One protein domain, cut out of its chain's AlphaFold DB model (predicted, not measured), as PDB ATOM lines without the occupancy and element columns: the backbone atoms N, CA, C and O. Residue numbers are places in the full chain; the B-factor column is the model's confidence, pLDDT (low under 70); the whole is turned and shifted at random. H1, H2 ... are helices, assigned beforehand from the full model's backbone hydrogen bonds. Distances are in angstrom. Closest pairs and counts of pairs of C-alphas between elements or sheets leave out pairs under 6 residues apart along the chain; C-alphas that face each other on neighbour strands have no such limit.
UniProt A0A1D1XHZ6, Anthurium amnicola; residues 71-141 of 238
ATOM      1  N   VAL A  71     -12.936 -18.792  41.971       74.81
ATOM      2  CA  VAL A  71     -13.665 -17.828  42.814       74.81
ATOM      3  C   VAL A  71     -13.279 -16.392  42.463       74.81
ATOM      4  O   VAL A  71     -14.151 -15.535  42.365       74.81
ATOM      5  N   VAL A  72     -11.992 -16.120  42.236       74.38
ATOM      6  CA  VAL A  72     -11.524 -14.784  41.834       74.38
ATOM      7  C   VAL A  72     -12.077 -14.395  40.462       74.38
ATOM      8  O   VAL A  72     -12.519 -13.261  40.293       74.38
ATOM      9  N   VAL A  73     -12.117 -15.326  39.504       82.75
ATOM     10  CA  VAL A  73     -12.714 -15.097  38.179       82.75
ATOM     11  C   VAL A  73     -14.212 -14.846  38.302       82.75
ATOM     12  O   VAL A  73     -14.712 -13.892  37.712       82.75
ATOM     13  N   LEU A  74     -14.929 -15.630  39.108       78.88
ATOM     14  CA  LEU A  74     -16.353 -15.421  39.351       78.88
ATOM     15  C   LEU A  74     -16.620 -14.038  39.954       78.88
ATOM     16  O   LEU A  74     -17.480 -13.309  39.465       78.88
ATOM     17  N   VAL A  75     -15.862 -13.658  40.984       80.81
ATOM     18  CA  VAL A  75     -15.959 -12.336  41.609       80.81
ATOM     19  C   VAL A  75     -15.682 -11.247  40.572       80.81
ATOM     20  O   VAL A  75     -16.480 -10.325  40.445       80.81
ATOM     21  N   ALA A  76     -14.625 -11.380  39.769       85.06
ATOM     22  CA  ALA A  76     -14.303 -10.429  38.708       85.06
ATOM     23  C   ALA A  76     -15.421 -10.308  37.659       85.06
ATOM     24  O   ALA A  76     -15.745  -9.196  37.249       85.06
ATOM     25  N   VAL A  77     -16.052 -11.417  37.260       89.00
ATOM     26  CA  VAL A  77     -17.189 -11.417  36.323       89.00
ATOM     27  C   VAL A  77     -18.399 -10.713  36.934       89.00
ATOM     28  O   VAL A  77     -19.021  -9.893  36.265       89.00
ATOM     29  N   VAL A  78     -18.711 -10.975  38.206       86.25
ATOM     30  CA  VAL A  78     -19.810 -10.301  38.916       86.25
ATOM     31  C   VAL A  78     -19.541  -8.802  39.040       86.25
ATOM     32  O   VAL A  78     -20.438  -8.004  38.787       86.25
ATOM     33  N   PHE A  79     -18.308  -8.404  39.365       85.75
ATOM     34  CA  PHE A  79     -17.915  -6.996  39.413       85.75
ATOM     35  C   PHE A  79     -17.982  -6.328  38.040       85.75
ATOM     36  O   PHE A  79     -18.520  -5.232  37.939       85.75
ATOM     37  N   ALA A  80     -17.481  -6.976  36.987       92.19
ATOM     38  CA  ALA A  80     -17.539  -6.447  35.628       92.19
ATOM     39  C   ALA A  80     -18.988  -6.278  35.164       92.19
ATOM     40  O   ALA A  80     -19.342  -5.241  34.612       92.19
ATOM     41  N   PHE A  81     -19.840  -7.265  35.440       88.56
ATOM     42  CA  PHE A  81     -21.257  -7.202  35.113       88.56
ATOM     43  C   PHE A  81     -21.983  -6.132  35.931       88.56
ATOM     44  O   PHE A  81     -22.751  -5.365  35.370       88.56
ATOM     45  N   GLY A  82     -21.698  -6.019  37.230       84.81
ATOM     46  CA  GLY A  82     -22.237  -4.960  38.082       84.81
ATOM     47  C   GLY A  82     -21.820  -3.572  37.600       84.81
ATOM     48  O   GLY A  82     -22.673  -2.712  37.411       84.81
ATOM     49  N   PHE A  83     -20.534  -3.373  37.314       90.62
ATOM     50  CA  PHE A  83     -20.013  -2.121  36.768       90.62
ATOM     51  C   PHE A  83     -20.639  -1.777  35.415       90.62
ATOM     52  O   PHE A  83     -20.938  -0.614  35.172       90.62
ATOM     53  N   LEU A  84     -20.875  -2.771  34.553       91.88
ATOM     54  CA  LEU A  84     -21.572  -2.560  33.288       91.88
ATOM     55  C   LEU A  84     -23.053  -2.241  33.512       91.88
ATOM     56  O   LEU A  84     -23.602  -1.403  32.817       91.88
ATOM     57  N   LEU A  85     -23.707  -2.880  34.482       88.38
ATOM     58  CA  LEU A  85     -25.123  -2.670  34.761       88.38
ATOM     59  C   LEU A  85     -25.410  -1.318  35.409       88.38
ATOM     60  O   LEU A  85     -26.436  -0.736  35.089       88.38
ATOM     61  N   VAL A  86     -24.547  -0.799  36.284       87.00
ATOM     62  CA  VAL A  86     -24.770   0.480  36.990       87.00
ATOM     63  C   VAL A  86     -25.124   1.647  36.047       87.00
ATOM     64  O   VAL A  86     -26.195   2.221  36.237       87.00
ATOM     65  N   PRO A  87     -24.343   1.980  35.001       90.94
ATOM     66  CA  PRO A  87     -24.688   3.078  34.097       90.94
ATOM     67  C   PRO A  87     -25.931   2.774  33.248       90.94
ATOM     68  O   PRO A  87     -26.699   3.677  32.925       90.94
ATOM     69  N   TYR A  88     -26.175   1.505  32.906       89.06
ATOM     70  CA  TYR A  88     -27.397   1.109  32.199       89.06
ATOM     71  C   TYR A  88     -28.630   1.265  33.083       89.06
ATOM     72  O   TYR A  88     -29.671   1.706  32.605       89.06
ATOM     73  N   LEU A  89     -28.508   0.928  34.364       86.56
ATOM     74  CA  LEU A  89     -29.547   1.119  35.355       86.56
ATOM     75  C   LEU A  89     -29.787   2.602  35.588       86.56
ATOM     76  O   LEU A  89     -30.940   2.992  35.575       86.56
ATOM     77  N   GLU A  90     -28.764   3.444  35.726       86.62
ATOM     78  CA  GLU A  90     -28.951   4.898  35.846       86.62
ATOM     79  C   GLU A  90     -29.672   5.491  34.632       86.62
ATOM     80  O   GLU A  90     -30.638   6.232  34.797       86.62
ATOM     81  N   MET A  91     -29.275   5.119  33.413       86.81
ATOM     82  CA  MET A  91     -29.958   5.554  32.189       86.81
ATOM     83  C   MET A  91     -31.402   5.051  32.128       86.81
ATOM     84  O   MET A  91     -32.319   5.798  31.778       86.81
ATOM     85  N   PHE A  92     -31.614   3.791  32.503       86.81
ATOM     86  CA  PHE A  92     -32.937   3.197  32.583       86.81
ATOM     87  C   PHE A  92     -33.787   3.900  33.639       86.81
ATOM     88  O   PHE A  92     -34.900   4.289  33.328       86.81
ATOM     89  N   TYR A  93     -33.262   4.145  34.839       84.19
ATOM     90  CA  TYR A  93     -33.934   4.852  35.925       84.19
ATOM     91  C   TYR A  93     -34.192   6.310  35.589       84.19
ATOM     92  O   TYR A  93     -35.228   6.808  35.989       84.19
ATOM     93  N   HIS A  94     -33.338   7.001  34.835       85.75
ATOM     94  CA  HIS A  94     -33.642   8.355  34.371       85.75
ATOM     95  C   HIS A  94     -34.797   8.365  33.360       85.75
ATOM     96  O   HIS A  94     -35.705   9.190  33.480       85.75
ATOM     97  N   GLY A  95     -34.824   7.418  32.415       81.31
ATOM     98  CA  GLY A  95     -35.955   7.253  31.494       81.31
ATOM     99  C   GLY A  95     -37.239   6.814  32.207       81.31
ATOM    100  O   GLY A  95     -38.323   7.342  31.951       81.31
ATOM    101  N   LEU A  96     -37.108   5.895  33.164       78.25
ATOM    102  CA  LEU A  96     -38.201   5.378  33.977       78.25
ATOM    103  C   LEU A  96     -38.630   6.359  35.065       78.25
ATOM    104  O   LEU A  96     -39.750   6.260  35.520       78.25
ATOM    105  N   ALA A  97     -37.800   7.302  35.498       77.31
ATOM    106  CA  ALA A  97     -38.195   8.352  36.431       77.31
ATOM    107  C   ALA A  97     -39.062   9.386  35.718       77.31
ATOM    108  O   ALA A  97     -40.021   9.850  36.313       77.31
ATOM    109  N   GLY A  98     -38.785   9.694  34.446       79.31
ATOM    110  CA  GLY A  98     -39.621  10.603  33.655       79.31
ATOM    111  C   GLY A  98     -41.014  10.041  33.353       79.31
ATOM    112  O   GLY A  98     -42.006  10.750  33.484       79.31
ATOM    113  N   VAL A  99     -41.102   8.759  32.980       76.31
ATOM    114  CA  VAL A  99     -42.388   8.088  32.681       76.31
ATOM    115  C   VAL A  99     -43.029   7.511  33.942       76.31
ATOM    116  O   VAL A  99     -44.240   7.531  34.134       76.31
ATOM    117  N   GLY A 100     -42.207   6.978  34.832       72.56
ATOM    118  CA  GLY A 100     -42.638   6.401  36.089       72.56
ATOM    119  C   GLY A 100     -43.042   7.460  37.093       72.56
ATOM    120  O   GLY A 100     -43.887   7.142  37.901       72.56
ATOM    121  N   SER A 101     -42.563   8.708  37.061       67.62
ATOM    122  CA  SER A 101     -43.097   9.723  37.980       67.62
ATOM    123  C   SER A 101     -44.579   9.975  37.740       67.62
ATOM    124  O   SER A 101     -45.310  10.066  38.711       67.62
ATOM    125  N   THR A 102     -45.036  10.027  36.484       71.69
ATOM    126  CA  THR A 102     -46.455  10.260  36.165       71.69
ATOM    127  C   THR A 102     -47.300   9.030  36.482       71.69
ATOM    128  O   THR A 102     -48.300   9.128  37.193       71.69
ATOM    129  N   VAL A 103     -46.834   7.852  36.055       70.06
ATOM    130  CA  VAL A 103     -47.528   6.584  36.312       70.06
ATOM    131  C   VAL A 103     -47.529   6.252  37.801       70.06
ATOM    132  O   VAL A 103     -48.550   5.826  38.312       70.06
ATOM    133  N   LEU A 104     -46.426   6.469  38.525       66.69
ATOM    134  CA  LEU A 104     -46.340   6.255  39.971       66.69
ATOM    135  C   LEU A 104     -47.089   7.326  40.751       66.69
ATOM    136  O   LEU A 104     -47.506   7.006  41.850       66.69
ATOM    137  N   THR A 105     -47.281   8.558  40.263       66.06
ATOM    138  CA  THR A 105     -48.168   9.517  40.947       66.06
ATOM    139  C   THR A 105     -49.628   9.103  40.835       66.06
ATOM    140  O   THR A 105     -50.315   9.133  41.847       66.06
ATOM    141  N   GLU A 106     -50.069   8.626  39.667       68.12
ATOM    142  CA  GLU A 106     -51.424   8.085  39.475       68.12
ATOM    143  C   GLU A 106     -51.604   6.766  40.239       68.12
ATOM    144  O   GLU A 106     -52.570   6.595  40.980       68.12
ATOM    145  N   LEU A 107     -50.616   5.864  40.174       64.69
ATOM    146  CA  LEU A 107     -50.618   4.642  40.976       64.69
ATOM    147  C   LEU A 107     -50.516   4.931  42.468       64.69
ATOM    148  O   LEU A 107     -50.991   4.118  43.237       64.69
ATOM    149  N   ARG A 108     -49.858   6.007  42.912       64.06
ATOM    150  CA  ARG A 108     -49.726   6.361  44.337       64.06
ATOM    151  C   ARG A 108     -50.998   6.990  44.880       64.06
ATOM    152  O   ARG A 108     -51.249   6.829  46.070       64.06
ATOM    153  N   ASP A 109     -51.773   7.656  44.033       65.62
ATOM    154  CA  ASP A 109     -53.109   8.140  44.382       65.62
ATOM    155  C   ASP A 109     -54.062   6.951  44.612       65.62
ATOM    156  O   ASP A 109     -54.769   6.904  45.616       65.62
ATOM    157  N   GLU A 110     -53.966   5.908  43.777       61.84
ATOM    158  CA  GLU A 110     -54.738   4.662  43.929       61.84
ATOM    159  C   GLU A 110     -54.156   3.711  45.008       61.84
ATOM    160  O   GLU A 110     -54.877   3.030  45.736       61.84
ATOM    161  N   ALA A 111     -52.827   3.659  45.144       58.56
ATOM    162  CA  ALA A 111     -52.082   2.752  46.029       58.56
ATOM    163  C   ALA A 111     -51.628   3.411  47.341       58.56
ATOM    164  O   ALA A 111     -50.808   2.841  48.071       58.56
ATOM    165  N   GLY A 112     -52.190   4.573  47.685       56.69
ATOM    166  CA  GLY A 112     -51.951   5.284  48.946       56.69
ATOM    167  C   GLY A 112     -52.316   4.488  50.210       56.69
ATOM    168  O   GLY A 112     -52.086   4.958  51.321       56.69
ATOM    169  N   GLY A 113     -52.852   3.270  50.067       61.84
ATOM    170  CA  GLY A 113     -53.357   2.456  51.168       61.84
ATOM    171  C   GLY A 113     -52.355   1.553  51.898       61.84
ATOM    172  O   GLY A 113     -52.634   1.194  53.038       61.84
ATOM    173  N   ALA A 114     -51.214   1.145  51.321       63.88
ATOM    174  CA  ALA A 114     -50.351   0.177  52.019       63.88
ATOM    175  C   ALA A 114     -48.895   0.115  51.505       63.88
ATOM    176  O   ALA A 114     -48.587  -0.709  50.638       63.88
ATOM    177  N   PRO A 115     -47.944   0.861  52.108       69.81
ATOM    178  CA  PRO A 115     -46.504   0.706  51.834       69.81
ATOM    179  C   PRO A 115     -45.987  -0.727  52.074       69.81
ATOM    180  O   PRO A 115     -44.962  -1.130  51.525       69.81
ATOM    181  N   LEU A 116     -46.729  -1.523  52.848       75.06
ATOM    182  CA  LEU A 116     -46.459  -2.936  53.086       75.06
ATOM    183  C   LEU A 116     -46.516  -3.778  51.804       75.06
ATOM    184  O   LEU A 116     -45.695  -4.673  51.641       75.06
ATOM    185  N   VAL A 117     -47.431  -3.487  50.874       80.19
ATOM    186  CA  VAL A 117     -47.602  -4.291  49.649       80.19
ATOM    187  C   VAL A 117     -46.348  -4.216  48.779       80.19
ATOM    188  O   VAL A 117     -45.800  -5.246  48.392       80.19
ATOM    189  N   TRP A 118     -45.827  -3.010  48.557       77.06
ATOM    190  CA  TRP A 118     -44.570  -2.797  47.835       77.06
ATOM    191  C   TRP A 118     -43.386  -3.489  48.504       77.06
ATOM    192  O   TRP A 118     -42.575  -4.127  47.829       77.06
ATOM    193  N   PHE A 119     -43.315  -3.419  49.833       79.81
ATOM    194  CA  PHE A 119     -42.283  -4.112  50.594       79.81
ATOM    195  C   PHE A 119     -42.329  -5.632  50.369       79.81
ATOM    196  O   PHE A 119     -41.292  -6.238  50.105       79.81
ATOM    197  N   PHE A 120     -43.517  -6.248  50.389       84.25
ATOM    198  CA  PHE A 120     -43.674  -7.681  50.120       84.25
ATOM    199  C   PHE A 120     -43.308  -8.069  48.682       84.25
ATOM    200  O   PHE A 120     -42.697  -9.118  48.488       84.25
ATOM    201  N   PHE A 121     -43.620  -7.236  47.684       82.19
ATOM    202  CA  PHE A 121     -43.223  -7.489  46.294       82.19
ATOM    203  C   PHE A 121     -41.701  -7.487  46.118       82.19
ATOM    204  O   PHE A 121     -41.141  -8.422  45.540       82.19
ATOM    205  N   VAL A 122     -41.022  -6.475  46.662       82.38
ATOM    206  CA  VAL A 122     -39.555  -6.376  46.608       82.38
ATOM    207  C   VAL A 122     -38.907  -7.527  47.378       82.38
ATOM    208  O   VAL A 122     -37.988  -8.174  46.871       82.38
ATOM    209  N   LEU A 123     -39.416  -7.838  48.573       88.44
ATOM    210  CA  LEU A 123     -38.921  -8.940  49.393       88.44
ATOM    211  C   LEU A 123     -39.121 -10.298  48.706       88.44
ATOM    212  O   LEU A 123     -38.207 -11.120  48.701       88.44
ATOM    213  N   GLY A 124     -40.279 -10.530  48.086       91.44
ATOM    214  CA  GLY A 124     -40.564 -11.756  47.341       91.44
ATOM    215  C   GLY A 124     -39.611 -11.945  46.163       91.44
ATOM    216  O   GLY A 124     -39.017 -13.014  46.010       91.44
ATOM    217  N   PHE A 125     -39.386 -10.891  45.377       86.56
ATOM    218  CA  PHE A 125     -38.423 -10.923  44.276       86.56
ATOM    219  C   PHE A 125     -36.989 -11.192  44.767       86.56
ATOM    220  O   PHE A 125     -36.263 -12.006  44.185       86.56
ATOM    221  N   PHE A 126     -36.591 -10.580  45.884       87.94
ATOM    222  CA  PHE A 126     -35.296 -10.831  46.513       87.94
ATOM    223  C   PHE A 126     -35.145 -12.290  46.974       87.94
ATOM    224  O   PHE A 126     -34.138 -12.935  46.695       87.94
ATOM    225  N   LEU A 127     -36.165 -12.864  47.614       89.69
ATOM    226  CA  LEU A 127     -36.128 -14.264  48.043       89.69
ATOM    227  C   LEU A 127     -36.028 -15.230  46.856       89.69
ATOM    228  O   LEU A 127     -35.263 -16.193  46.919       89.69
ATOM    229  N   VAL A 128     -36.748 -14.973  45.760       90.12
ATOM    230  CA  VAL A 128     -36.675 -15.795  44.540       90.12
ATOM    231  C   VAL A 128     -35.284 -15.720  43.918       90.12
ATOM    232  O   VAL A 128     -34.689 -16.758  43.628       90.12
ATOM    233  N   THR A 129     -34.732 -14.517  43.757       82.75
ATOM    234  CA  THR A 129     -33.392 -14.332  43.176       82.75
ATOM    235  C   THR A 129     -32.304 -14.986  44.027       82.75
ATOM    236  O   THR A 129     -31.483 -15.725  43.484       82.75
ATOM    237  N   VAL A 130     -32.345 -14.824  45.354       84.75
ATOM    238  CA  VAL A 130     -31.437 -15.519  46.283       84.75
ATOM    239  C   VAL A 130     -31.604 -17.032  46.182       84.75
ATOM    240  O   VAL A 130     -30.609 -17.748  46.116       84.75
ATOM    241  N   THR A 131     -32.834 -17.542  46.116       79.12
ATOM    242  CA  THR A 131     -33.087 -18.987  46.011       79.12
ATOM    243  C   THR A 131     -32.555 -19.558  44.703       79.12
ATOM    244  O   THR A 131     -31.921 -20.613  44.715       79.12
ATOM    245  N   VAL A 132     -32.756 -18.871  43.576       83.88
ATOM    246  CA  VAL A 132     -32.213 -19.278  42.272       83.88
ATOM    247  C   VAL A 132     -30.691 -19.231  42.293       83.88
ATOM    248  O   VAL A 132     -30.058 -20.187  41.858       83.88
ATOM    249  N   PHE A 133     -30.098 -18.179  42.857       79.38
ATOM    250  CA  PHE A 133     -28.649 -18.053  42.997       79.38
ATOM    251  C   PHE A 133     -28.083 -19.189  43.858       79.38
ATOM    252  O   PHE A 133     -27.230 -19.949  43.409       79.38
ATOM    253  N   VAL A 134     -28.621 -19.402  45.058       76.31
ATOM    254  CA  VAL A 134     -28.224 -20.507  45.943       76.31
ATOM    255  C   VAL A 134     -28.443 -21.854  45.259       76.31
ATOM    256  O   VAL A 134     -27.576 -22.711  45.326       76.31
ATOM    257  N   THR A 135     -29.540 -22.066  44.539       70.38
ATOM    258  CA  THR A 135     -29.788 -23.334  43.833       70.38
ATOM    259  C   THR A 135     -28.835 -23.524  42.657       70.38
ATOM    260  O   THR A 135     -28.367 -24.632  42.419       70.38
ATOM    261  N   PHE A 136     -28.477 -22.465  41.943       73.75
ATOM    262  CA  PHE A 136     -27.527 -22.526  40.842       73.75
ATOM    263  C   PHE A 136     -26.098 -22.780  41.347       73.75
ATOM    264  O   PHE A 136     -25.403 -23.658  40.838       73.75
ATOM    265  N   PHE A 137     -25.674 -22.099  42.412       60.06
ATOM    266  CA  PHE A 137     -24.328 -22.233  42.977       60.06
ATOM    267  C   PHE A 137     -24.169 -23.459  43.898       60.06
ATOM    268  O   PHE A 137     -23.153 -24.156  43.840       60.06
ATOM    269  N   CYS A 138     -25.172 -23.789  44.714       53.19
ATOM    270  CA  CYS A 138     -25.164 -24.968  45.590       53.19
ATOM    271  C   CYS A 138     -25.674 -26.234  44.889       53.19
ATOM    272  O   CYS A 138     -25.152 -27.316  45.150       53.19
ATOM    273  N   GLY A 139     -26.643 -26.136  43.977       53.41
ATOM    274  CA  GLY A 139     -27.162 -27.286  43.223       53.41
ATOM    275  C   GLY A 139     -26.170 -27.831  42.195       53.41
ATOM    276  O   GLY A 139     -26.122 -29.040  41.980       53.41
ATOM    277  N   THR A 140     -25.285 -26.989  41.649       47.44
ATOM    278  CA  THR A 140     -24.129 -27.453  40.856       47.44
ATOM    279  C   THR A 140     -22.991 -28.018  41.717       47.44
ATOM    280  O   THR A 140     -22.053 -28.612  41.184       47.44
ATOM    281  N   SER A 141     -23.068 -27.879  43.046       49.28
ATOM    282  CA  SER A 141     -22.020 -28.287  43.994       49.28
ATOM    283  C   SER A 141     -22.391 -29.490  44.871       49.28
ATOM    284  O   SER A 141     -21.589 -29.896  45.708       49.28
TER     285      SER A 141
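Overview. This is residues 71 to 141 of the 238 residues of a protein of Anthurium amnicola (UniProt A0A1D1XHZ6). The printed part draws an open, flat horseshoe: the long helix H1 makes one side and turns through a kink, and the shorter helix H2 folds back along the other side, with a gap between them. The 71 printed residues, with two named helices in the order H1, H2 and no named strand, are all helix in class. They are only just extended, close to loose, with a radius of gyration of the C-alphas of 17.1 A and spans of 47 by 26 by 12 A.

Along the chain. Find C-alpha 71 at (-13.665, -17.828, 42.814); from there H1, residues 71 to 110, runs 46.8 A to C-alpha 110, with a kink of 57 degrees near residue 100. H2, residues 115 to 139, runs 35.1 A and ends at C-alpha 139 at (-27.162, -27.286, 43.223).

Arrangement. H1 and H2 are apart, with no C-alpha of the one within 8 A of the other. Look at residues 111 to 114 for their tight link. In H2 every O i to N i+4 pair is within hydrogen-bond range; in H1, 33 of 36 are.

Size, cuts and confidence. The two C-alphas farthest apart, those of Asp 109 and Ser 141, are 47.9 A apart. The printed part has no cut. The model's pLDDT is under 70 at residue 101, residues 104 to 115 and residues 137 to 141.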